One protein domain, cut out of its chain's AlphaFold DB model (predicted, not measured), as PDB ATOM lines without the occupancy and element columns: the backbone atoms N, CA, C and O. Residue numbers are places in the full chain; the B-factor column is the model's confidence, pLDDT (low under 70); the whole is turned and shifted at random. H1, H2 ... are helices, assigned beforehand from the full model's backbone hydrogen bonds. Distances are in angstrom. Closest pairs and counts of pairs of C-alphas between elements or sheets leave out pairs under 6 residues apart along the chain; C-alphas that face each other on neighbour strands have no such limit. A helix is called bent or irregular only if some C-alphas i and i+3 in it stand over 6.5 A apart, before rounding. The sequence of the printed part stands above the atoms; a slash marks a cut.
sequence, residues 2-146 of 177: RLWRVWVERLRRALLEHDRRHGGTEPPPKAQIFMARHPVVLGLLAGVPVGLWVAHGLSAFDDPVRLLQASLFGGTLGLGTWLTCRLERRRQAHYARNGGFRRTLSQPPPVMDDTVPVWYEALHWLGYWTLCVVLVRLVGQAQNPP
ATOM      1  N   ARG A   2     -34.022 -32.969  76.916       70.88
ATOM      2  CA  ARG A   2     -33.882 -31.547  76.491       70.88
ATOM      3  C   ARG A   2     -34.258 -30.521  77.575       70.88
ATOM      4  O   ARG A   2     -33.506 -29.582  77.801       70.88
ATOM      5  N   LEU A   3     -35.368 -30.740  78.287       73.81
ATOM      6  CA  LEU A   3     -35.845 -29.857  79.364       73.81
ATOM      7  C   LEU A   3     -34.824 -29.696  80.499       73.81
ATOM      8  O   LEU A   3     -34.582 -28.580  80.944       73.81
ATOM      9  N   TRP A   4     -34.175 -30.786  80.917       66.31
ATOM     10  CA  TRP A   4     -33.161 -30.763  81.975       66.31
ATOM     11  C   TRP A   4     -31.965 -29.868  81.622       66.31
ATOM     12  O   TRP A   4     -31.581 -29.021  82.420       66.31
ATOM     13  N   ARG A   5     -31.429 -29.977  80.397       75.62
ATOM     14  CA  ARG A   5     -30.313 -29.120  79.952       75.62
ATOM     15  C   ARG A   5     -30.693 -27.641  79.927       75.62
ATOM     16  O   ARG A   5     -29.903 -26.805  80.348       75.62
ATOM     17  N   VAL A   6     -31.911 -27.318  79.485       78.94
ATOM     18  CA  VAL A   6     -32.418 -25.935  79.485       78.94
ATOM     19  C   VAL A   6     -32.527 -25.389  80.910       78.94
ATOM     20  O   VAL A   6     -32.161 -24.240  81.154       78.94
ATOM     21  N   TRP A   7     -32.998 -26.207  81.854       73.81
ATOM     22  CA  TRP A   7     -33.066 -25.844  83.268       73.81
ATOM     23  C   TRP A   7     -31.688 -25.588  83.870       73.81
ATOM     24  O   TRP A   7     -31.478 -24.526  84.453       73.81
ATOM     25  N   VAL A   8     -30.747 -26.510  83.666       73.69
ATOM     26  CA  VAL A   8     -29.363 -26.382  84.143       73.69
ATOM     27  C   VAL A   8     -28.709 -25.114  83.591       73.69
ATOM     28  O   VAL A   8     -28.103 -24.361  84.350       73.69
ATOM     29  N   GLU A   9     -28.897 -24.807  82.305       75.56
ATOM     30  CA  GLU A   9     -28.294 -23.616  81.699       75.56
ATOM     31  C   GLU A   9     -28.910 -22.309  82.218       75.56
ATOM     32  O   GLU A   9     -28.202 -21.324  82.426       75.56
ATOM     33  N   ARG A  10     -30.226 -22.279  82.477       76.38
ATOM     34  CA  ARG A  10     -30.882 -21.116  83.101       76.38
ATOM     35  C   ARG A  10     -30.366 -20.873  84.515       76.38
ATOM     36  O   ARG A  10     -30.101 -19.728  84.873       76.38
ATOM     37  N   LEU A  11     -30.209 -21.940  85.293       73.19
ATOM     38  CA  LEU A  11     -29.722 -21.873  86.668       73.19
ATOM     39  C   LEU A  11     -28.262 -21.404  86.707       73.19
ATOM     40  O   LEU A  11     -27.925 -20.494  87.458       73.19
ATOM     41  N   ARG A  12     -27.432 -21.940  85.805       75.69
ATOM     42  CA  ARG A  12     -26.049 -21.503  85.595       75.69
ATOM     43  C   ARG A  12     -25.963 -20.010  85.282       75.69
ATOM     44  O   ARG A  12     -25.171 -19.312  85.905       75.69
ATOM     45  N   ARG A  13     -26.785 -19.497  84.358       78.00
ATOM     46  CA  ARG A  13     -26.816 -18.056  84.040       78.00
ATOM     47  C   ARG A  13     -27.243 -17.206  85.231       78.00
ATOM     48  O   ARG A  13     -26.633 -16.172  85.463       78.00
ATOM     49  N   ALA A  14     -28.264 -17.629  85.975       76.69
ATOM     50  CA  ALA A  14     -28.734 -16.898  87.150       76.69
ATOM     51  C   ALA A  14     -27.662 -16.826  88.251       76.69
ATOM     52  O   ALA A  14     -27.460 -15.764  88.831       76.69
ATOM     53  N   LEU A  15     -26.942 -17.927  88.490       74.19
ATOM     54  CA  LEU A  15     -25.823 -17.969  89.432       74.19
ATOM     55  C   LEU A  15     -24.666 -17.074  88.985       74.19
ATOM     56  O   LEU A  15     -24.167 -16.299  89.787       74.19
ATOM     57  N   LEU A  16     -24.279 -17.130  87.708       73.88
ATOM     58  CA  LEU A  16     -23.219 -16.272  87.168       73.88
ATOM     59  C   LEU A  16     -23.591 -14.787  87.218       73.88
ATOM     60  O   LEU A  16     -22.740 -13.945  87.482       73.88
ATOM     61  N   GLU A  17     -24.854 -14.452  86.966       78.38
ATOM     62  CA  GLU A  17     -25.353 -13.080  87.078       78.38
ATOM     63  C   GLU A  17     -25.335 -12.596  88.534       78.38
ATOM     64  O   GLU A  17     -24.897 -11.482  88.814       78.38
ATOM     65  N   HIS A  18     -25.760 -13.443  89.472       74.38
ATOM     66  CA  HIS A  18     -25.662 -13.150  90.898       74.38
ATOM     67  C   HIS A  18     -24.204 -12.954  91.329       74.38
ATOM     68  O   HIS A  18     -23.898 -11.975  92.002       74.38
ATOM     69  N   ASP A  19     -23.305 -13.830  90.884       75.25
ATOM     70  CA  ASP A  19     -21.879 -13.763  91.192       75.25
ATOM     71  C   ASP A  19     -21.232 -12.480  90.649       75.25
ATOM     72  O   ASP A  19     -20.532 -11.776  91.374       75.25
ATOM     73  N   ARG A  20     -21.553 -12.086  89.407       74.44
ATOM     74  CA  ARG A  20     -21.105 -10.806  88.827       74.44
ATOM     75  C   ARG A  20     -21.520  -9.602  89.671       74.44
ATOM     76  O   ARG A  20     -20.716  -8.694  89.854       74.44
ATOM     77  N   ARG A  21     -22.748  -9.593  90.202       75.00
ATOM     78  CA  ARG A  21     -23.250  -8.490  91.045       75.00
ATOM     79  C   ARG A  21     -22.539  -8.384  92.392       75.00
ATOM     80  O   ARG A  21     -22.522  -7.300  92.958       75.00
ATOM     81  N   HIS A  22     -21.953  -9.474  92.882       71.94
ATOM     82  CA  HIS A  22     -21.237  -9.524  94.160       71.94
ATOM     83  C   HIS A  22     -19.712  -9.477  93.974       71.94
ATOM     84  O   HIS A  22     -18.969  -9.990  94.806       71.94
ATOM     85  N   GLY A  23     -19.234  -8.884  92.874       66.94
ATOM     86  CA  GLY A  23     -17.803  -8.698  92.631       66.94
ATOM     87  C   GLY A  23     -17.091  -9.915  92.036       66.94
ATOM     88  O   GLY A  23     -15.869  -9.943  91.989       66.94
ATOM     89  N   GLY A  24     -17.808 -10.918  91.516       67.31
ATOM     90  CA  GLY A  24     -17.196 -12.127  90.944       67.31
ATOM     91  C   GLY A  24     -16.351 -11.928  89.680       67.31
ATOM     92  O   GLY A  24     -15.684 -12.855  89.232       67.31
ATOM     93  N   THR A  25     -16.353 -10.724  89.105       67.19
ATOM     94  CA  THR A  25     -15.463 -10.322  87.999       67.19
ATOM     95  C   THR A  25     -14.141  -9.712  88.468       67.19
ATOM     96  O   THR A  25     -13.263  -9.436  87.651       67.19
ATOM     97  N   GLU A  26     -13.984  -9.457  89.764       69.69
ATOM     98  CA  GLU A  26     -12.721  -8.979  90.320       69.69
ATOM     99  C   GLU A  26     -11.686 -10.112  90.357       69.69
ATOM    100  O   GLU A  26     -12.049 -11.291  90.441       69.69
ATOM    101  N   PRO A  27     -10.381  -9.799  90.241       71.19
ATOM    102  CA  PRO A  27      -9.351 -10.817  90.379       71.19
ATOM    103  C   PRO A  27      -9.450 -11.473  91.769       71.19
ATOM    104  O   PRO A  27      -9.515 -10.762  92.774       71.19
ATOM    105  N   PRO A  28      -9.441 -12.816  91.853       75.31
ATOM    106  CA  PRO A  28      -9.563 -13.510  93.124       75.31
ATOM    107  C   PRO A  28      -8.358 -13.174  94.018       75.31
ATOM    108  O   PRO A  28      -7.220 -13.137  93.531       75.31
ATOM    109  N   PRO A  29      -8.556 -12.975  95.332       79.81
ATOM    110  CA  PRO A  29      -7.468 -12.842  96.288       79.81
ATOM    111  C   PRO A  29      -6.483 -14.016  96.203       79.81
ATOM    112  O   PRO A  29      -6.871 -15.156  95.934       79.81
ATOM    113  N   LYS A  30      -5.206 -13.771  96.530       79.81
ATOM    114  CA  LYS A  30      -4.146 -14.804  96.522       79.81
ATOM    115  C   LYS A  30      -4.538 -16.061  97.310       79.81
ATOM    116  O   LYS A  30      -4.235 -17.169  96.876       79.81
ATOM    117  N   ALA A  31      -5.258 -15.890  98.421       78.94
ATOM    118  CA  ALA A  31      -5.785 -16.994  99.216       78.94
ATOM    119  C   ALA A  31      -6.776 -17.867  98.427       78.94
ATOM    120  O   ALA A  31      -6.655 -19.084  98.450       78.94
ATOM    121  N   GLN A  32      -7.707 -17.284  97.664       80.81
ATOM    122  CA  GLN A  32      -8.657 -18.047  96.841       80.81
ATOM    123  C   GLN A  32      -7.966 -18.803  95.703       80.81
ATOM    124  O   GLN A  32      -8.339 -19.934  95.396       80.81
ATOM    125  N   ILE A  33      -6.921 -18.219  95.113       83.00
ATOM    126  CA  ILE A  33      -6.092 -18.899  94.108       83.00
ATOM    127  C   ILE A  33      -5.355 -20.085  94.742       83.00
ATOM    128  O   ILE A  33      -5.330 -21.176  94.173       83.00
ATOM    129  N   PHE A  34      -4.765 -19.888  95.923       83.06
ATOM    130  CA  PHE A  34      -4.111 -20.959  96.672       83.06
ATOM    131  C   PHE A  34      -5.102 -22.076  97.010       83.06
ATOM    132  O   PHE A  34      -4.813 -23.250  96.775       83.06
ATOM    133  N   MET A  35      -6.307 -21.714  97.458       82.62
ATOM    134  CA  MET A  35      -7.342 -22.685  97.790       82.62
ATOM    135  C   MET A  35      -7.762 -23.530  96.592       82.62
ATOM    136  O   MET A  35      -7.738 -24.760  96.647       82.62
ATOM    137  N   ALA A  36      -8.029 -22.877  95.465       84.38
ATOM    138  CA  ALA A  36      -8.339 -23.546  94.211       84.38
ATOM    139  C   ALA A  36      -7.198 -24.454  93.715       84.38
ATOM    140  O   ALA A  36      -7.447 -25.400  92.967       84.38
ATOM    141  N   ARG A  37      -5.937 -24.192  94.088       85.75
ATOM    142  CA  ARG A  37      -4.779 -25.005  93.681       85.75
ATOM    143  C   ARG A  37      -4.616 -26.290  94.483       85.75
ATOM    144  O   ARG A  37      -4.164 -27.281  93.909       85.75
ATOM    145  N   HIS A  38      -5.027 -26.292  95.748       86.75
ATOM    146  CA  HIS A  38      -4.750 -27.379  96.688       86.75
ATOM    147  C   HIS A  38      -6.022 -27.951  97.345       86.75
ATOM    148  O   HIS A  38      -6.094 -28.023  98.573       86.75
ATOM    149  N   PRO A  39      -7.022 -28.416  96.564       85.69
ATOM    150  CA  PRO A  39      -8.308 -28.856  97.108       85.69
ATOM    151  C   PRO A  39      -8.179 -30.060  98.051       85.69
ATOM    152  O   PRO A  39      -8.876 -30.129  99.056       85.69
ATOM    153  N   VAL A  40      -7.278 -31.006  97.751       88.00
ATOM    154  CA  VAL A  40      -7.056 -32.202  98.587       88.00
ATOM    155  C   VAL A  40      -6.390 -31.828  99.907       88.00
ATOM    156  O   VAL A  40      -6.872 -32.220 100.963       88.00
ATOM    157  N   VAL A  41      -5.320 -31.029  99.856       90.81
ATOM    158  CA  VAL A  41      -4.592 -30.594 101.059       90.81
ATOM    159  C   VAL A  41      -5.518 -29.812 101.983       90.81
ATOM    160  O   VAL A  41      -5.551 -30.081 103.176       90.81
ATOM    161  N   LEU A  42      -6.323 -28.895 101.443       89.94
ATOM    162  CA  LEU A  42      -7.266 -28.126 102.252       89.94
ATOM    163  C   LEU A  42      -8.430 -28.957 102.774       89.94
ATOM    164  O   LEU A  42      -8.849 -28.743 103.906       89.94
ATOM    165  N   GLY A  43      -8.918 -29.922 101.993       89.69
ATOM    166  CA  GLY A  43      -9.890 -30.895 102.481       89.69
ATOM    167  C   GLY A  43      -9.357 -31.674 103.685       89.69
ATOM    168  O   GLY A  43     -10.035 -31.774 104.702       89.69
ATOM    169  N   LEU A  44      -8.113 -32.154 103.620       92.50
ATOM    170  CA  LEU A  44      -7.473 -32.852 104.738       92.50
ATOM    171  C   LEU A  44      -7.233 -31.929 105.941       92.50
ATOM    172  O   LEU A  44      -7.556 -32.307 107.063       92.50
ATOM    173  N   LEU A  45      -6.720 -30.715 105.715       93.06
ATOM    174  CA  LEU A  45      -6.458 -29.735 106.777       93.06
ATOM    175  C   LEU A  45      -7.733 -29.235 107.461       93.06
ATOM    176  O   LEU A  45      -7.686 -28.886 108.634       93.06
ATOM    177  N   ALA A  46      -8.864 -29.196 106.759       90.19
ATOM    178  CA  ALA A  46     -10.148 -28.887 107.374       90.19
ATOM    179  C   ALA A  46     -10.719 -30.107 108.108       90.19
ATOM    180  O   ALA A  46     -11.144 -30.003 109.255       90.19
ATOM    181  N   GLY A  47     -10.720 -31.272 107.459       90.19
ATOM    182  CA  GLY A  47     -11.408 -32.457 107.962       90.19
ATOM    183  C   GLY A  47     -10.705 -33.155 109.122       90.19
ATOM    184  O   GLY A  47     -11.356 -33.493 110.109       90.19
ATOM    185  N   VAL A  48      -9.389 -33.370 109.035       93.06
ATOM    186  CA  VAL A  48      -8.644 -34.177 110.018       93.06
ATOM    187  C   VAL A  48      -8.586 -33.507 111.394       93.06
ATOM    188  O   VAL A  48      -8.982 -34.157 112.362       93.06
ATOM    189  N   PRO A  49      -8.176 -32.230 111.537       94.62
ATOM    190  CA  PRO A  49      -8.118 -31.589 112.850       94.62
ATOM    191  C   PRO A  49      -9.491 -31.493 113.510       94.62
ATOM    192  O   PRO A  49      -9.616 -31.728 114.707       94.62
ATOM    193  N   VAL A  50     -10.537 -31.206 112.727       87.94
ATOM    194  CA  VAL A  50     -11.905 -31.128 113.246       87.94
ATOM    195  C   VAL A  50     -12.429 -32.508 113.634       87.94
ATOM    196  O   VAL A  50     -13.022 -32.647 114.698       87.94
ATOM    197  N   GLY A  51     -12.168 -33.542 112.831       89.31
ATOM    198  CA  GLY A  51     -12.505 -34.923 113.178       89.31
ATOM    199  C   GLY A  51     -11.825 -35.375 114.471       89.31
ATOM    200  O   GLY A  51     -12.487 -35.930 115.342       89.31
ATOM    201  N   LEU A  52     -10.535 -35.068 114.642       91.38
ATOM    202  CA  LEU A  52      -9.793 -35.349 115.877       91.38
ATOM    203  C   LEU A  52     -10.345 -34.570 117.074       91.38
ATOM    204  O   LEU A  52     -10.486 -35.132 118.158       91.38
ATOM    205  N   TRP A  53     -10.691 -33.296 116.886       87.00
ATOM    206  CA  TRP A  53     -11.274 -32.470 117.940       87.00
ATOM    207  C   TRP A  53     -12.643 -32.997 118.389       87.00
ATOM    208  O   TRP A  53     -12.900 -33.107 119.587       87.00
ATOM    209  N   VAL A  54     -13.488 -33.417 117.444       81.50
ATOM    210  CA  VAL A  54     -14.772 -34.071 117.740       81.50
ATOM    211  C   VAL A  54     -14.559 -35.427 118.413       81.50
ATOM    212  O   VAL A  54     -15.244 -35.730 119.389       81.50
ATOM    213  N   ALA A  55     -13.595 -36.228 117.948       89.00
ATOM    214  CA  ALA A  55     -13.259 -37.506 118.573       89.00
ATOM    215  C   ALA A  55     -12.840 -37.310 120.035       89.00
ATOM    216  O   ALA A  55     -13.315 -38.021 120.918       89.00
ATOM    217  N   HIS A  56     -12.012 -36.302 120.302       88.56
ATOM    218  CA  HIS A  56     -11.613 -35.943 121.655       88.56
ATOM    219  C   HIS A  56     -12.811 -35.491 122.505       88.56
ATOM    220  O   HIS A  56     -13.025 -36.032 123.587       88.56
ATOM    221  N   GLY A  57     -13.644 -34.578 121.995       81.44
ATOM    222  CA  GLY A  57     -14.818 -34.070 122.715       81.44
ATOM    223  C   GLY A  57     -15.868 -35.139 123.041       81.44
ATOM    224  O   GLY A  57     -16.531 -35.057 124.072       81.44
ATOM    225  N   LEU A  58     -15.996 -36.172 122.205       79.81
ATOM    226  CA  LEU A  58     -16.900 -37.302 122.438       79.81
ATOM    227  C   LEU A  58     -16.279 -38.428 123.284       79.81
ATOM    228  O   LEU A  58     -16.966 -39.414 123.566       79.81
ATOM    229  N   SER A  59     -15.002 -38.304 123.675       88.81
ATOM    230  CA  SER A  59     -14.213 -39.411 124.247       88.81
ATOM    231  C   SER A  59     -14.305 -40.667 123.373       88.81
ATOM    232  O   SER A  59     -14.598 -41.766 123.830       88.81
ATOM    233  N   ALA A  60     -14.140 -40.473 122.066       85.50
ATOM    234  CA  ALA A  60     -14.440 -41.468 121.048       85.50
ATOM    235  C   ALA A  60     -13.362 -42.546 120.877       85.50
ATOM    236  O   ALA A  60     -13.599 -43.518 120.172       85.50
ATOM    237  N   PHE A  61     -12.178 -42.380 121.467       88.69
ATOM    238  CA  PHE A  61     -11.045 -43.281 121.228       88.69
ATOM    239  C   PHE A  61     -11.263 -44.700 121.770       88.69
ATOM    240  O   PHE A  61     -10.686 -45.637 121.227       88.69
ATOM    241  N   ASP A  62     -12.151 -44.857 122.754       91.50
ATOM    242  CA  ASP A  62     -12.487 -46.149 123.364       91.50
ATOM    243  C   ASP A  62     -13.824 -46.731 122.860       91.50
ATOM    244  O   ASP A  62     -14.184 -47.856 123.202       91.50
ATOM    245  N   ASP A  63     -14.576 -45.983 122.041       86.38
ATOM    246  CA  ASP A  63     -15.901 -46.372 121.548       86.38
ATOM    247  C   ASP A  63     -15.936 -46.317 120.008       86.38
ATOM    248  O   ASP A  63     -15.951 -45.227 119.421       86.38
ATOM    249  N   PRO A  64     -16.009 -47.473 119.316       82.31
ATOM    250  CA  PRO A  64     -15.958 -47.522 117.856       82.31
ATOM    251  C   PRO A  64     -17.127 -46.786 117.186       82.31
ATOM    252  O   PRO A  64     -16.972 -46.279 116.072       82.31
ATOM    253  N   VAL A  65     -18.288 -46.674 117.845       82.81
ATOM    254  CA  VAL A  65     -19.445 -45.949 117.300       82.81
ATOM    255  C   VAL A  65     -19.180 -44.448 117.327       82.81
ATOM    256  O   VAL A  65     -19.411 -43.757 116.331       82.81
ATOM    257  N   ARG A  66     -18.650 -43.932 118.438       79.88
ATOM    258  CA  ARG A  66     -18.286 -42.511 118.558       79.88
ATOM    259  C   ARG A  66     -17.109 -42.160 117.658       79.88
ATOM    260  O   ARG A  66     -17.086 -41.075 117.078       79.88
ATOM    261  N   LEU A  67     -16.163 -43.085 117.483       85.12
ATOM    262  CA  LEU A  67     -15.037 -42.897 116.571       85.12
ATOM    263  C   LEU A  67     -15.515 -42.796 115.123       85.12
ATOM    264  O   LEU A  67     -15.056 -41.924 114.379       85.12
ATOM    265  N   LEU A  68     -16.484 -43.632 114.734       81.19
ATOM    266  CA  LEU A  68     -17.133 -43.543 113.430       81.19
ATOM    267  C   LEU A  68     -17.860 -42.204 113.263       81.19
ATOM    268  O   LEU A  68     -17.696 -41.561 112.230       81.19
ATOM    269  N   GLN A  69     -18.608 -41.740 114.268       79.81
ATOM    270  CA  GLN A  69     -19.280 -40.433 114.226       79.81
ATOM    271  C   GLN A  69     -18.286 -39.282 114.017       79.81
ATOM    272  O   GLN A  69     -18.485 -38.448 113.132       79.81
ATOM    273  N   ALA A  70     -17.188 -39.257 114.774       83.50
ATOM    274  CA  ALA A  70     -16.150 -38.239 114.636       83.50
ATOM    275  C   ALA A  70     -15.449 -38.295 113.268       83.50
ATOM    276  O   ALA A  70     -15.232 -37.261 112.630       83.50
ATOM    277  N   SER A  71     -15.161 -39.504 112.778       85.56
ATOM    278  CA  SER A  71     -14.553 -39.732 111.462       85.56
ATOM    279  C   SER A  71     -15.463 -39.266 110.329       85.56
ATOM    280  O   SER A  71     -15.020 -38.570 109.417       85.56
ATOM    281  N   LEU A  72     -16.754 -39.597 110.407       82.25
ATOM    282  CA  LEU A  72     -17.759 -39.132 109.460       82.25
ATOM    283  C   LEU A  72     -17.881 -37.608 109.506       82.25
ATOM    284  O   LEU A  72     -17.949 -36.988 108.449       82.25
ATOM    285  N   PHE A  73     -17.848 -36.981 110.683       81.62
ATOM    286  CA  PHE A  73     -17.906 -35.523 110.809       81.62
ATOM    287  C   PHE A  73     -16.705 -34.833 110.149       81.62
ATOM    288  O   PHE A  73     -16.884 -33.963 109.293       81.62
ATOM    289  N   GLY A  74     -15.485 -35.265 110.480       84.88
ATOM    290  CA  GLY A  74     -14.262 -34.747 109.864       84.88
ATOM    291  C   GLY A  74     -14.222 -34.987 108.352       84.88
ATOM    292  O   GLY A  74     -13.945 -34.070 107.579       84.88
ATOM    293  N   GLY A  75     -14.581 -36.194 107.910       85.88
ATOM    294  CA  GLY A  75     -14.658 -36.545 106.492       85.88
ATOM    295  C   GLY A  75     -15.682 -35.703 105.728       85.88
ATOM    296  O   GLY A  75     -15.390 -35.243 104.625       85.88
ATOM    297  N   THR A  76     -16.840 -35.434 106.341       82.00
ATOM    298  CA  THR A  76     -17.870 -34.542 105.791       82.00
ATOM    299  C   THR A  76     -17.269 -33.170 105.534       82.00
ATOM    300  O   THR A  76     -17.239 -32.719 104.390       82.00
ATOM    301  N   LEU A  77     -16.715 -32.535 106.571       84.50
ATOM    302  CA  LEU A  77     -16.145 -31.196 106.468       84.50
ATOM    303  C   LEU A  77     -15.027 -31.132 105.420       84.50
ATOM    304  O   LEU A  77     -15.031 -30.240 104.574       84.50
ATOM    305  N   GLY A  78     -14.118 -32.109 105.424       87.75
ATOM    306  CA  GLY A  78     -13.027 -32.172 104.458       87.75
ATOM    307  C   GLY A  78     -13.510 -32.309 103.013       87.75
ATOM    308  O   GLY A  78     -13.002 -31.623 102.122       87.75
ATOM    309  N   LEU A  79     -14.543 -33.124 102.776       85.00
ATOM    310  CA  LEU A  79     -15.175 -33.252 101.464       85.00
ATOM    311  C   LEU A  79     -15.853 -31.945 101.029       85.00
ATOM    312  O   LEU A  79     -15.727 -31.542  99.871       85.00
ATOM    313  N   GLY A  80     -16.526 -31.257 101.956       83.88
ATOM    314  CA  GLY A  80     -17.132 -29.947 101.713       83.88
ATOM    315  C   GLY A  80     -16.092 -28.899 101.314       83.88
ATOM    316  O   GLY A  80     -16.247 -28.220 100.299       83.88
ATOM    317  N   THR A  81     -14.980 -28.814 102.049       85.81
ATOM    318  CA  THR A  81     -13.869 -27.908 101.726       85.81
ATOM    319  C   THR A  81     -13.245 -28.235 100.371       85.81
ATOM    320  O   THR A  81     -13.030 -27.331  99.560       85.81
ATOM    321  N   TRP A  82     -13.002 -29.517 100.089       87.56
ATOM    322  CA  TRP A  82     -12.499 -29.973  98.794       87.56
ATOM    323  C   TRP A  82     -13.421 -29.547  97.642       87.56
ATOM    324  O   TRP A  82     -12.946 -29.023  96.628       87.56
ATOM    325  N   LEU A  83     -14.735 -29.711  97.810       84.38
ATOM    326  CA  LEU A  83     -15.728 -29.370  96.794       84.38
ATOM    327  C   LEU A  83     -15.791 -27.859  96.556       84.38
ATOM    328  O   LEU A  83     -15.769 -27.421  95.405       84.38
ATOM    329  N   THR A  84     -15.780 -27.055  97.621       84.19
ATOM    330  CA  THR A  84     -15.714 -25.590  97.523       84.19
ATOM    331  C   THR A  84     -14.471 -25.136  96.760       84.19
ATOM    332  O   THR A  84     -14.572 -24.297  95.867       84.19
ATOM    333  N   CYS A  85     -13.308 -25.739  97.027       86.12
ATOM    334  CA  CYS A  85     -12.077 -25.423  96.301       86.12
ATOM    335  C   CYS A  85     -12.184 -25.757  94.802       86.12
ATOM    336  O   CYS A  85     -11.686 -25.002  93.965       86.12
ATOM    337  N   ARG A  86     -12.859 -26.858  94.435       83.94
ATOM    338  CA  ARG A  86     -13.103 -27.207  93.022       83.94
ATOM    339  C   ARG A  86     -14.075 -26.254  92.340       83.94
ATOM    340  O   ARG A  86     -13.810 -25.831  91.216       83.94
ATOM    341  N   LEU A  87     -15.166 -25.888  93.010       81.19
ATOM    342  CA  LEU A  87     -16.126 -24.917  92.483       81.19
ATOM    343  C   LEU A  87     -15.459 -23.557  92.253       81.19
ATOM    344  O   LEU A  87     -15.625 -22.966  91.186       81.19
ATOM    345  N   GLU A  88     -14.631 -23.113  93.196       82.94
ATOM    346  CA  GLU A  88     -13.858 -21.879  93.074       82.94
ATOM    347  C   GLU A  88     -12.849 -21.963  91.917       82.94
ATOM    348  O   GLU A  88     -12.766 -21.052  91.095       82.94
ATOM    349  N   ARG A  89     -12.165 -23.101  91.737       82.75
ATOM    350  CA  ARG A  89     -11.303 -23.333  90.565       82.75
ATOM    351  C   ARG A  89     -12.076 -23.233  89.242       82.75
ATOM    352  O   ARG A  89     -11.580 -22.633  88.289       82.75
ATOM    353  N   ARG A  90     -13.285 -23.799  89.161       79.38
ATOM    354  CA  ARG A  90     -14.143 -23.744  87.958       79.38
ATOM    355  C   ARG A  90     -14.636 -22.335  87.668       79.38
ATOM    356  O   ARG A  90     -14.623 -21.909  86.512       79.38
ATOM    357  N   ARG A  91     -15.032 -21.606  88.710       78.44
ATOM    358  CA  ARG A  91     -15.389 -20.188  88.642       78.44
ATOM    359  C   ARG A  91     -14.220 -19.373  88.095       78.44
ATOM    360  O   ARG A  91     -14.384 -18.655  87.110       78.44
ATOM    361  N   GLN A  92     -13.020 -19.583  88.632       80.81
ATOM    362  CA  GLN A  92     -11.807 -18.931  88.146       80.81
ATOM    363  C   GLN A  92     -11.508 -19.279  86.682       80.81
ATOM    364  O   GLN A  92     -11.278 -18.387  85.870       80.81
ATOM    365  N   ALA A  93     -11.597 -20.551  86.287       79.19
ATOM    366  CA  ALA A  93     -11.408 -20.950  84.891       79.19
ATOM    367  C   ALA A  93     -12.444 -20.315  83.941       79.19
ATOM    368  O   ALA A  93     -12.104 -19.929  82.821       79.19
ATOM    369  N   HIS A  94     -13.701 -20.172  84.375       79.75
ATOM    370  CA  HIS A  94     -14.759 -19.532  83.591       79.75
ATOM    371  C   HIS A  94     -14.463 -18.052  83.318       79.75
ATOM    372  O   HIS A  94     -14.517 -17.618  82.165       79.75
ATOM    373  N   TYR A  95     -14.125 -17.281  84.353       75.88
ATOM    374  CA  TYR A  95     -13.829 -15.855  84.199       75.88
ATOM    375  C   TYR A  95     -12.484 -15.598  83.515       75.88
ATOM    376  O   TYR A  95     -12.373 -14.620  82.776       75.88
ATOM    377  N   ALA A  96     -11.507 -16.501  83.656       76.69
ATOM    378  CA  ALA A  96     -10.259 -16.446  82.896       76.69
ATOM    379  C   ALA A  96     -10.499 -16.605  81.384       76.69
ATOM    380  O   ALA A  96      -9.930 -15.858  80.594       76.69
ATOM    381  N   ARG A  97     -11.376 -17.533  80.972       74.81
ATOM    382  CA  ARG A  97     -11.704 -17.755  79.550       74.81
ATOM    383  C   ARG A  97     -12.556 -16.643  78.944       74.81
ATOM    384  O   ARG A  97     -12.382 -16.312  77.779       74.81
ATOM    385  N   ASN A  98     -13.465 -16.064  79.724       74.88
ATOM    386  CA  ASN A  98     -14.429 -15.074  79.232       74.88
ATOM    387  C   ASN A  98     -13.966 -13.618  79.412       74.88
ATOM    388  O   ASN A  98     -14.791 -12.709  79.342       74.88
ATOM    389  N   GLY A  99     -12.674 -13.391  79.691       66.75
ATOM    390  CA  GLY A  99     -12.107 -12.051  79.882       66.75
ATOM    391  C   GLY A  99     -12.676 -11.296  81.089       66.75
ATOM    392  O   GLY A  99     -12.577 -10.074  81.155       66.75
ATOM    393  N   GLY A 100     -13.304 -12.014  82.026       65.06
ATOM    394  CA  GLY A 100     -13.998 -11.433  83.173       65.06
ATOM    395  C   GLY A 100     -13.049 -10.837  84.201       65.06
ATOM    396  O   GLY A 100     -13.382  -9.821  84.801       65.06
ATOM    397  N   PHE A 101     -11.850 -11.406  84.351       66.44
ATOM    398  CA  PHE A 101     -10.804 -10.797  85.162       66.44
ATOM    399  C   PHE A 101     -10.220  -9.616  84.403       66.44
ATOM    400  O   PHE A 101      -9.349  -9.784  83.549       66.44
ATOM    401  N   ARG A 102     -10.691  -8.405  84.715       56.06
ATOM    402  CA  ARG A 102     -10.033  -7.173  84.270       56.06
ATOM    403  C   ARG A 102      -8.538  -7.258  84.646       56.06
ATOM    404  O   ARG A 102      -8.150  -7.065  85.791       56.06
ATOM    405  N   ARG A 103      -7.697  -7.551  83.651       51.41
ATOM    406  CA  ARG A 103      -6.288  -7.133  83.532       51.41
ATOM    407  C   ARG A 103      -5.180  -7.682  84.457       51.41
ATOM    408  O   ARG A 103      -4.073  -7.180  84.310       51.41
ATOM    409  N   THR A 104      -5.359  -8.693  85.320       51.53
ATOM    410  CA  THR A 104      -4.317  -8.943  86.366       51.53
ATOM    411  C   THR A 104      -3.745 -10.365  86.528       51.53
ATOM    412  O   THR A 104      -2.843 -10.554  87.337       51.53
ATOM    413  N   LEU A 105      -4.188 -11.383  85.781       52.59
ATOM    414  CA  LEU A 105      -3.628 -12.741  85.917       52.59
ATOM    415  C   LEU A 105      -2.577 -13.022  84.834       52.59
ATOM    416  O   LEU A 105      -2.926 -13.311  83.694       52.59
ATOM    417  N   SER A 106      -1.293 -12.982  85.203       51.06
ATOM    418  CA  SER A 106      -0.167 -13.317  84.313       51.06
ATOM    419  C   SER A 106      -0.150 -14.785  83.869       51.06
ATOM    420  O   SER A 106       0.518 -15.111  82.896       51.06
ATOM    421  N   GLN A 107      -0.883 -15.676  84.547       54.53
ATOM    422  CA  GLN A 107      -1.069 -17.060  84.114       54.53
ATOM    423  C   GLN A 107      -2.478 -17.549  84.483       54.53
ATOM    424  O   GLN A 107      -2.860 -17.462  85.656       54.53
ATOM    425  N   PRO A 108      -3.263 -18.074  83.523       53.53
ATOM    426  CA  PRO A 108      -4.504 -18.763  83.842       53.53
ATOM    427  C   PRO A 108      -4.197 -19.986  84.725       53.53
ATOM    428  O   PRO A 108      -3.155 -20.622  84.544       53.53
ATOM    429  N   PRO A 109      -5.065 -20.340  85.693       55.97
ATOM    430  CA  PRO A 109      -4.916 -21.604  86.406       55.97
ATOM    431  C   PRO A 109      -4.867 -22.752  85.382       55.97
ATOM    432  O   PRO A 109      -5.584 -22.683  84.377       55.97
ATOM    433  N   PRO A 110      -4.022 -23.780  85.596       56.34
ATOM    434  CA  PRO A 110      -3.849 -24.858  84.633       56.34
ATOM    435  C   PRO A 110      -5.209 -25.459  84.283       56.34
ATOM    436  O   PRO A 110      -5.977 -25.846  85.168       56.34
ATOM    437  N   VAL A 111      -5.506 -25.502  82.984       55.34
ATOM    438  CA  VAL A 111      -6.687 -26.169  82.439       55.34
ATOM    439  C   VAL A 111      -6.442 -27.669  82.553       55.34
ATOM    440  O   VAL A 111      -6.007 -28.316  81.612       55.34
ATOM    441  N   MET A 112      -6.657 -28.215  83.745       53.25
ATOM    442  CA  MET A 112      -6.877 -29.647  83.895       53.25
ATOM    443  C   MET A 112      -8.299 -29.936  83.428       53.25
ATOM    444  O   MET A 112      -9.225 -29.187  83.755       53.25
ATOM    445  N   ASP A 113      -8.442 -30.987  82.629       49.16
ATOM    446  CA  ASP A 113      -9.717 -31.466  82.113       49.16
ATOM    447  C   ASP A 113     -10.532 -32.003  83.297       49.16
ATOM    448  O   ASP A 113     -10.449 -33.163  83.694       49.16
ATOM    449  N   ASP A 114     -11.217 -31.090  83.982       55.50
ATOM    450  CA  ASP A 114     -11.947 -31.362  85.210       55.50
ATOM    451  C   ASP A 114     -13.290 -32.000  84.817       55.50
ATOM    452  O   ASP A 114     -14.355 -31.393  84.926       55.50
ATOM    453  N   THR A 115     -13.209 -33.230  84.302       54.81
ATOM    454  CA  THR A 115     -14.251 -34.018  83.612       54.81
ATOM    455  C   THR A 115     -15.460 -34.385  84.469       54.81
ATOM    456  O   THR A 115     -16.403 -35.008  83.981       54.81
ATOM    457  N   VAL A 116     -15.474 -34.000  85.745       57.78
ATOM    458  CA  VAL A 116     -16.532 -34.394  86.672       57.78
ATOM    459  C   VAL A 116     -17.820 -33.621  86.355       57.78
ATOM    460  O   VAL A 116     -17.853 -32.392  86.474       57.78
ATOM    461  N   PRO A 117     -18.907 -34.293  85.952       67.88
ATOM    462  CA  PRO A 117     -20.137 -33.611  85.577       67.88
ATOM    463  C   PRO A 117     -20.749 -32.833  86.750       67.88
ATOM    464  O   PRO A 117     -20.736 -33.299  87.883       67.88
ATOM    465  N   VAL A 118     -21.383 -31.689  86.482       62.97
ATOM    466  CA  VAL A 118     -22.058 -30.855  87.507       62.97
ATOM    467  C   VAL A 118     -23.101 -31.641  88.320       62.97
ATOM    468  O   VAL A 118     -23.300 -31.385  89.504       62.97
ATOM    469  N   TRP A 119     -23.757 -32.636  87.716       53.66
ATOM    470  CA  TRP A 119     -24.704 -33.492  88.438       53.66
ATOM    471  C   TRP A 119     -24.019 -34.354  89.506       53.66
ATOM    472  O   TRP A 119     -24.634 -34.650  90.523       53.66
ATOM    473  N   TYR A 120     -22.752 -34.721  89.303       63.44
ATOM    474  CA  TYR A 120     -21.957 -35.483  90.260       63.44
ATOM    475  C   TYR A 120     -21.574 -34.615  91.465       63.44
ATOM    476  O   TYR A 120     -21.615 -35.090  92.596       63.44
ATOM    477  N   GLU A 121     -21.307 -33.320  91.252       62.62
ATOM    478  CA  GLU A 121     -21.124 -32.333  92.328       62.62
ATOM    479  C   GLU A 121     -22.419 -32.097  93.115       62.62
ATOM    480  O   GLU A 121     -22.387 -32.003  94.339       62.62
ATOM    481  N   ALA A 122     -23.570 -32.057  92.436       63.38
ATOM    482  CA  ALA A 122     -24.874 -31.985  93.094       63.38
ATOM    483  C   ALA A 122     -25.175 -33.254  93.911       63.38
ATOM    484  O   ALA A 122     -25.697 -33.159  95.020       63.38
ATOM    485  N   LEU A 123     -24.801 -34.433  93.398       66.12
ATOM    486  CA  LEU A 123     -24.898 -35.697  94.130       66.12
ATOM    487  C   LEU A 123     -23.992 -35.695  95.369       66.12
ATOM    488  O   LEU A 123     -24.407 -36.162  96.423       66.12
ATOM    489  N   HIS A 124     -22.786 -35.129  95.257       65.44
ATOM    490  CA  HIS A 124     -21.867 -34.953  96.384       65.44
ATOM    491  C   HIS A 124     -22.427 -33.989  97.429       65.44
ATOM    492  O   HIS A 124     -22.343 -34.279  98.616       65.44
ATOM    493  N   TRP A 125     -23.048 -32.887  97.008       66.94
ATOM    494  CA  TRP A 125     -23.735 -31.958  97.909       66.94
ATOM    495  C   TRP A 125     -24.926 -32.595  98.621       66.94
ATOM    496  O   TRP A 125     -25.108 -32.372  99.815       66.94
ATOM    497  N   LEU A 126     -25.723 -33.396  97.911       67.56
ATOM    498  CA  LEU A 126     -26.824 -34.153  98.504       67.56
ATOM    499  C   LEU A 126     -26.302 -35.197  99.491       67.56
ATOM    500  O   LEU A 126     -26.788 -35.244 100.615       67.56
ATOM    501  N   GLY A 127     -25.276 -35.965  99.112       67.56
ATOM    502  CA  GLY A 127     -24.613 -36.923  99.996       67.56
ATOM    503  C   GLY A 127     -24.030 -36.255 101.243       67.56
ATOM    504  O   GLY A 127     -24.252 -36.741 102.347       67.56
ATOM    505  N   TYR A 128     -23.379 -35.100 101.084       62.72
ATOM    506  CA  TYR A 128     -22.877 -34.260 102.176       62.72
ATOM    507  C   TYR A 128     -24.009 -33.831 103.116       62.72
ATOM    508  O   TYR A 128     -23.919 -34.022 104.325       62.72
ATOM    509  N   TRP A 129     -25.116 -33.325 102.566       62.69
ATOM    510  CA  TRP A 129     -26.290 -32.933 103.348       62.69
ATOM    511  C   TRP A 129     -26.905 -34.109 104.107       62.69
ATOM    512  O   TRP A 129     -27.230 -33.984 105.286       62.69
ATOM    513  N   THR A 130     -27.045 -35.265 103.455       67.38
ATOM    514  CA  THR A 130     -27.543 -36.488 104.092       67.38
ATOM    515  C   THR A 130     -26.613 -36.937 105.218       67.38
ATOM    516  O   THR A 130     -27.095 -37.288 106.293       67.38
ATOM    517  N   LEU A 131     -25.296 -36.863 105.019       64.56
ATOM    518  CA  LEU A 131     -24.301 -37.236 106.020       64.56
ATOM    519  C   LEU A 131     -24.339 -36.301 107.239       64.56
ATOM    520  O   LEU A 131     -24.395 -36.785 108.368       64.56
ATOM    521  N   CYS A 132     -24.423 -34.979 107.030       65.81
ATOM    522  CA  CYS A 132     -24.639 -34.000 108.103       65.81
ATOM    523  C   CYS A 132     -25.907 -34.307 108.909       65.81
ATOM    524  O   CYS A 132     -25.887 -34.288 110.136       65.81
ATOM    525  N   VAL A 133     -27.011 -34.613 108.227       64.94
ATOM    526  CA  VAL A 133     -28.296 -34.933 108.863       64.94
ATOM    527  C   VAL A 133     -28.215 -36.214 109.694       64.94
ATOM    528  O   VAL A 133     -28.730 -36.255 110.813       64.94
ATOM    529  N   VAL A 134     -27.559 -37.253 109.175       67.81
ATOM    530  CA  VAL A 134     -27.346 -38.510 109.904       67.81
ATOM    531  C   VAL A 134     -26.475 -38.272 111.136       67.81
ATOM    532  O   VAL A 134     -26.819 -38.751 112.211       67.81
ATOM    533  N   LEU A 135     -25.410 -37.477 111.020       63.62
ATOM    534  CA  LEU A 135     -24.545 -37.113 112.144       63.62
ATOM    535  C   LEU A 135     -25.291 -36.342 113.234       63.62
ATOM    536  O   LEU A 135     -25.217 -36.717 114.400       63.62
ATOM    537  N   VAL A 136     -26.063 -35.318 112.860       64.62
ATOM    538  CA  VAL A 136     -26.911 -34.561 113.796       64.62
ATOM    539  C   VAL A 136     -27.903 -35.487 114.499       64.62
ATOM    540  O   VAL A 136     -28.110 -35.379 115.707       64.62
ATOM    541  N   ARG A 137     -28.492 -36.437 113.766       64.69
ATOM    542  CA  ARG A 137     -29.416 -37.420 114.338       64.69
ATOM    543  C   ARG A 137     -28.718 -38.372 115.310       64.69
ATOM    544  O   ARG A 137     -29.288 -38.656 116.355       64.69
ATOM    545  N   LEU A 138     -27.521 -38.852 114.986       63.84
ATOM    546  CA  LEU A 138     -26.753 -39.779 115.823       63.84
ATOM    547  C   LEU A 138     -26.245 -39.115 117.109       63.84
ATOM    548  O   LEU A 138     -26.396 -39.687 118.185       63.84
ATOM    549  N   VAL A 139     -25.723 -37.887 117.014       60.62
ATOM    550  CA  VAL A 139     -25.359 -37.070 118.186       60.62
ATOM    551  C   VAL A 139     -26.596 -36.793 119.034       60.62
ATOM    552  O   VAL A 139     -26.550 -36.901 120.256       60.62
ATOM    553  N   GLY A 140     -27.727 -36.511 118.381       58.72
ATOM    554  CA  GLY A 140     -28.996 -36.354 119.067       58.72
ATOM    555  C   GLY A 140     -29.414 -37.628 119.802       58.72
ATOM    556  O   GLY A 140     -29.704 -37.589 120.983       58.72
ATOM    557  N   GLN A 141     -29.370 -38.800 119.180       61.78
ATOM    558  CA  GLN A 141     -29.751 -40.043 119.863       61.78
ATOM    559  C   GLN A 141     -28.876 -40.381 121.082       61.78
ATOM    560  O   GLN A 141     -29.363 -41.040 121.996       61.78
ATOM    561  N   ALA A 142     -27.634 -39.894 121.141       56.59
ATOM    562  CA  ALA A 142     -26.731 -40.122 122.266       56.59
ATOM    563  C   ALA A 142     -27.026 -39.262 123.518       56.59
ATOM    564  O   ALA A 142     -26.474 -39.554 124.577       56.59
ATOM    565  N   GLN A 143     -27.865 -38.217 123.431       55.09
ATOM    566  CA  GLN A 143     -28.032 -37.226 124.514       55.09
ATOM    567  C   GLN A 143     -29.467 -37.027 125.047       55.09
ATOM    568  O   GLN A 143     -29.680 -36.117 125.841       55.09
ATOM    569  N   ASN A 144     -30.469 -37.831 124.657       58.88
ATOM    570  CA  ASN A 144     -31.890 -37.550 124.969       58.88
ATOM    571  C   ASN A 144     -32.327 -36.078 124.701       58.88
ATOM    572  O   ASN A 144     -33.011 -35.475 125.532       58.88
ATOM    573  N   PRO A 145     -31.959 -35.437 123.577       49.69
ATOM    574  CA  PRO A 145     -32.450 -34.116 123.246       49.69
ATOM    575  C   PRO A 145     -33.951 -34.212 122.967       49.69
ATOM    576  O   PRO A 145     -34.418 -35.205 122.391       49.69
ATOM    577  N   PRO A 146     -34.731 -33.186 123.332       50.09
ATOM    578  CA  PRO A 146     -36.139 -33.162 122.995       50.09
ATOM    579  C   PRO A 146     -36.287 -33.321 121.477       50.09
ATOM    580  O   PRO A 146     -35.584 -32.681 120.692       50.09
TER     581      PRO A 146
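AT A GLANCE: This is residues 2 to 146 of the 177 residues of an uncharacterized protein of Streptomyces phaeolivaceus (UniProt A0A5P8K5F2). Three helices, H3, H4 and H5, pack side by side and antiparallel in turn, with the long H4 in the middle and H3 and H5 on different sides of it; short H2 crosses H4 beyond H3, and H1 makes an arm, its residues 2 to 7 and 9 to 15 sticking out. Residues 98 to 117 form a long link that folds back from the end of H4 to the start of H5. The printed part has 145 residues with five named helices in the order H1 H2 H3 H4 H5 and no named strand; the class is all helix. The whole is loose, with a radius of gyration of the C-alphas of 18.9 A and spans of 55 by 38 by 27 A.

IN THESE COORDINATES: H1 is residues 2 to 21, 29.3 A long from C-alpha 2 at (-33.882, -31.547, 76.491). H2 is residues 30 to 37, and H3 is residues 39 to 57, 26.9 A long. H3 is neither bent nor irregular, but only just: C-alphas 46 and 49 are 6.4 A apart. H4 is residues 64 to 97, 48.7 A long, beginning at C-alpha 64 at (-15.958, -47.522, 117.856). H5 is residues 118 to 141, 34.5 A long, ending at C-alpha 141 at (-29.751, -40.043, 119.863).

HOW THE PARTS SIT: H4 is the hub, the helix that touches most others. H3 and H4 form a helical hairpin and touch at a shallow tilt of 25 degrees, opposite ways; the closest C-alphas, of Gly 51 and Gly 74, are 3.8 A apart. H4 and H5 form another, at a shallow tilt of 27 degrees, opposite ways; H4 touches H5 with residues 69 to 83 alone, and the closest C-alphas, of Thr 76 and Tyr 128, are 6.2 A apart. H4 touches H2 with residues 85 to 89 alone, at 71 degrees, only just about perpendicular; the closest C-alphas, of Ala 36 and Cys 85, are 4.7 A apart. The helix packing is mostly aligned, but only just, with 2 of these 3 pairs at a shallow tilt. H2 and H3 are close but not clearly touching: the closest C-alphas, of Met 35 and Leu 42, are 7.0 A apart. H1 touches no helix but is near H4. H3 and H5 are apart. In H1, H2, H4 and H5 every O i to N i+4 pair is within hydrogen-bond range; in H3 13 of 15 are.

THE WHOLE: The C-alphas farthest apart, of Arg 103 and Asn 144, are 57.4 A from each other. The printed part has no cut. The link H4 to H5 is long, with 20 residues; H2 to H3 is tight. The mean pLDDT of the printed part is 74.3, and residue 4, residues 23 to 26 and residues 99 to 146 are under 70.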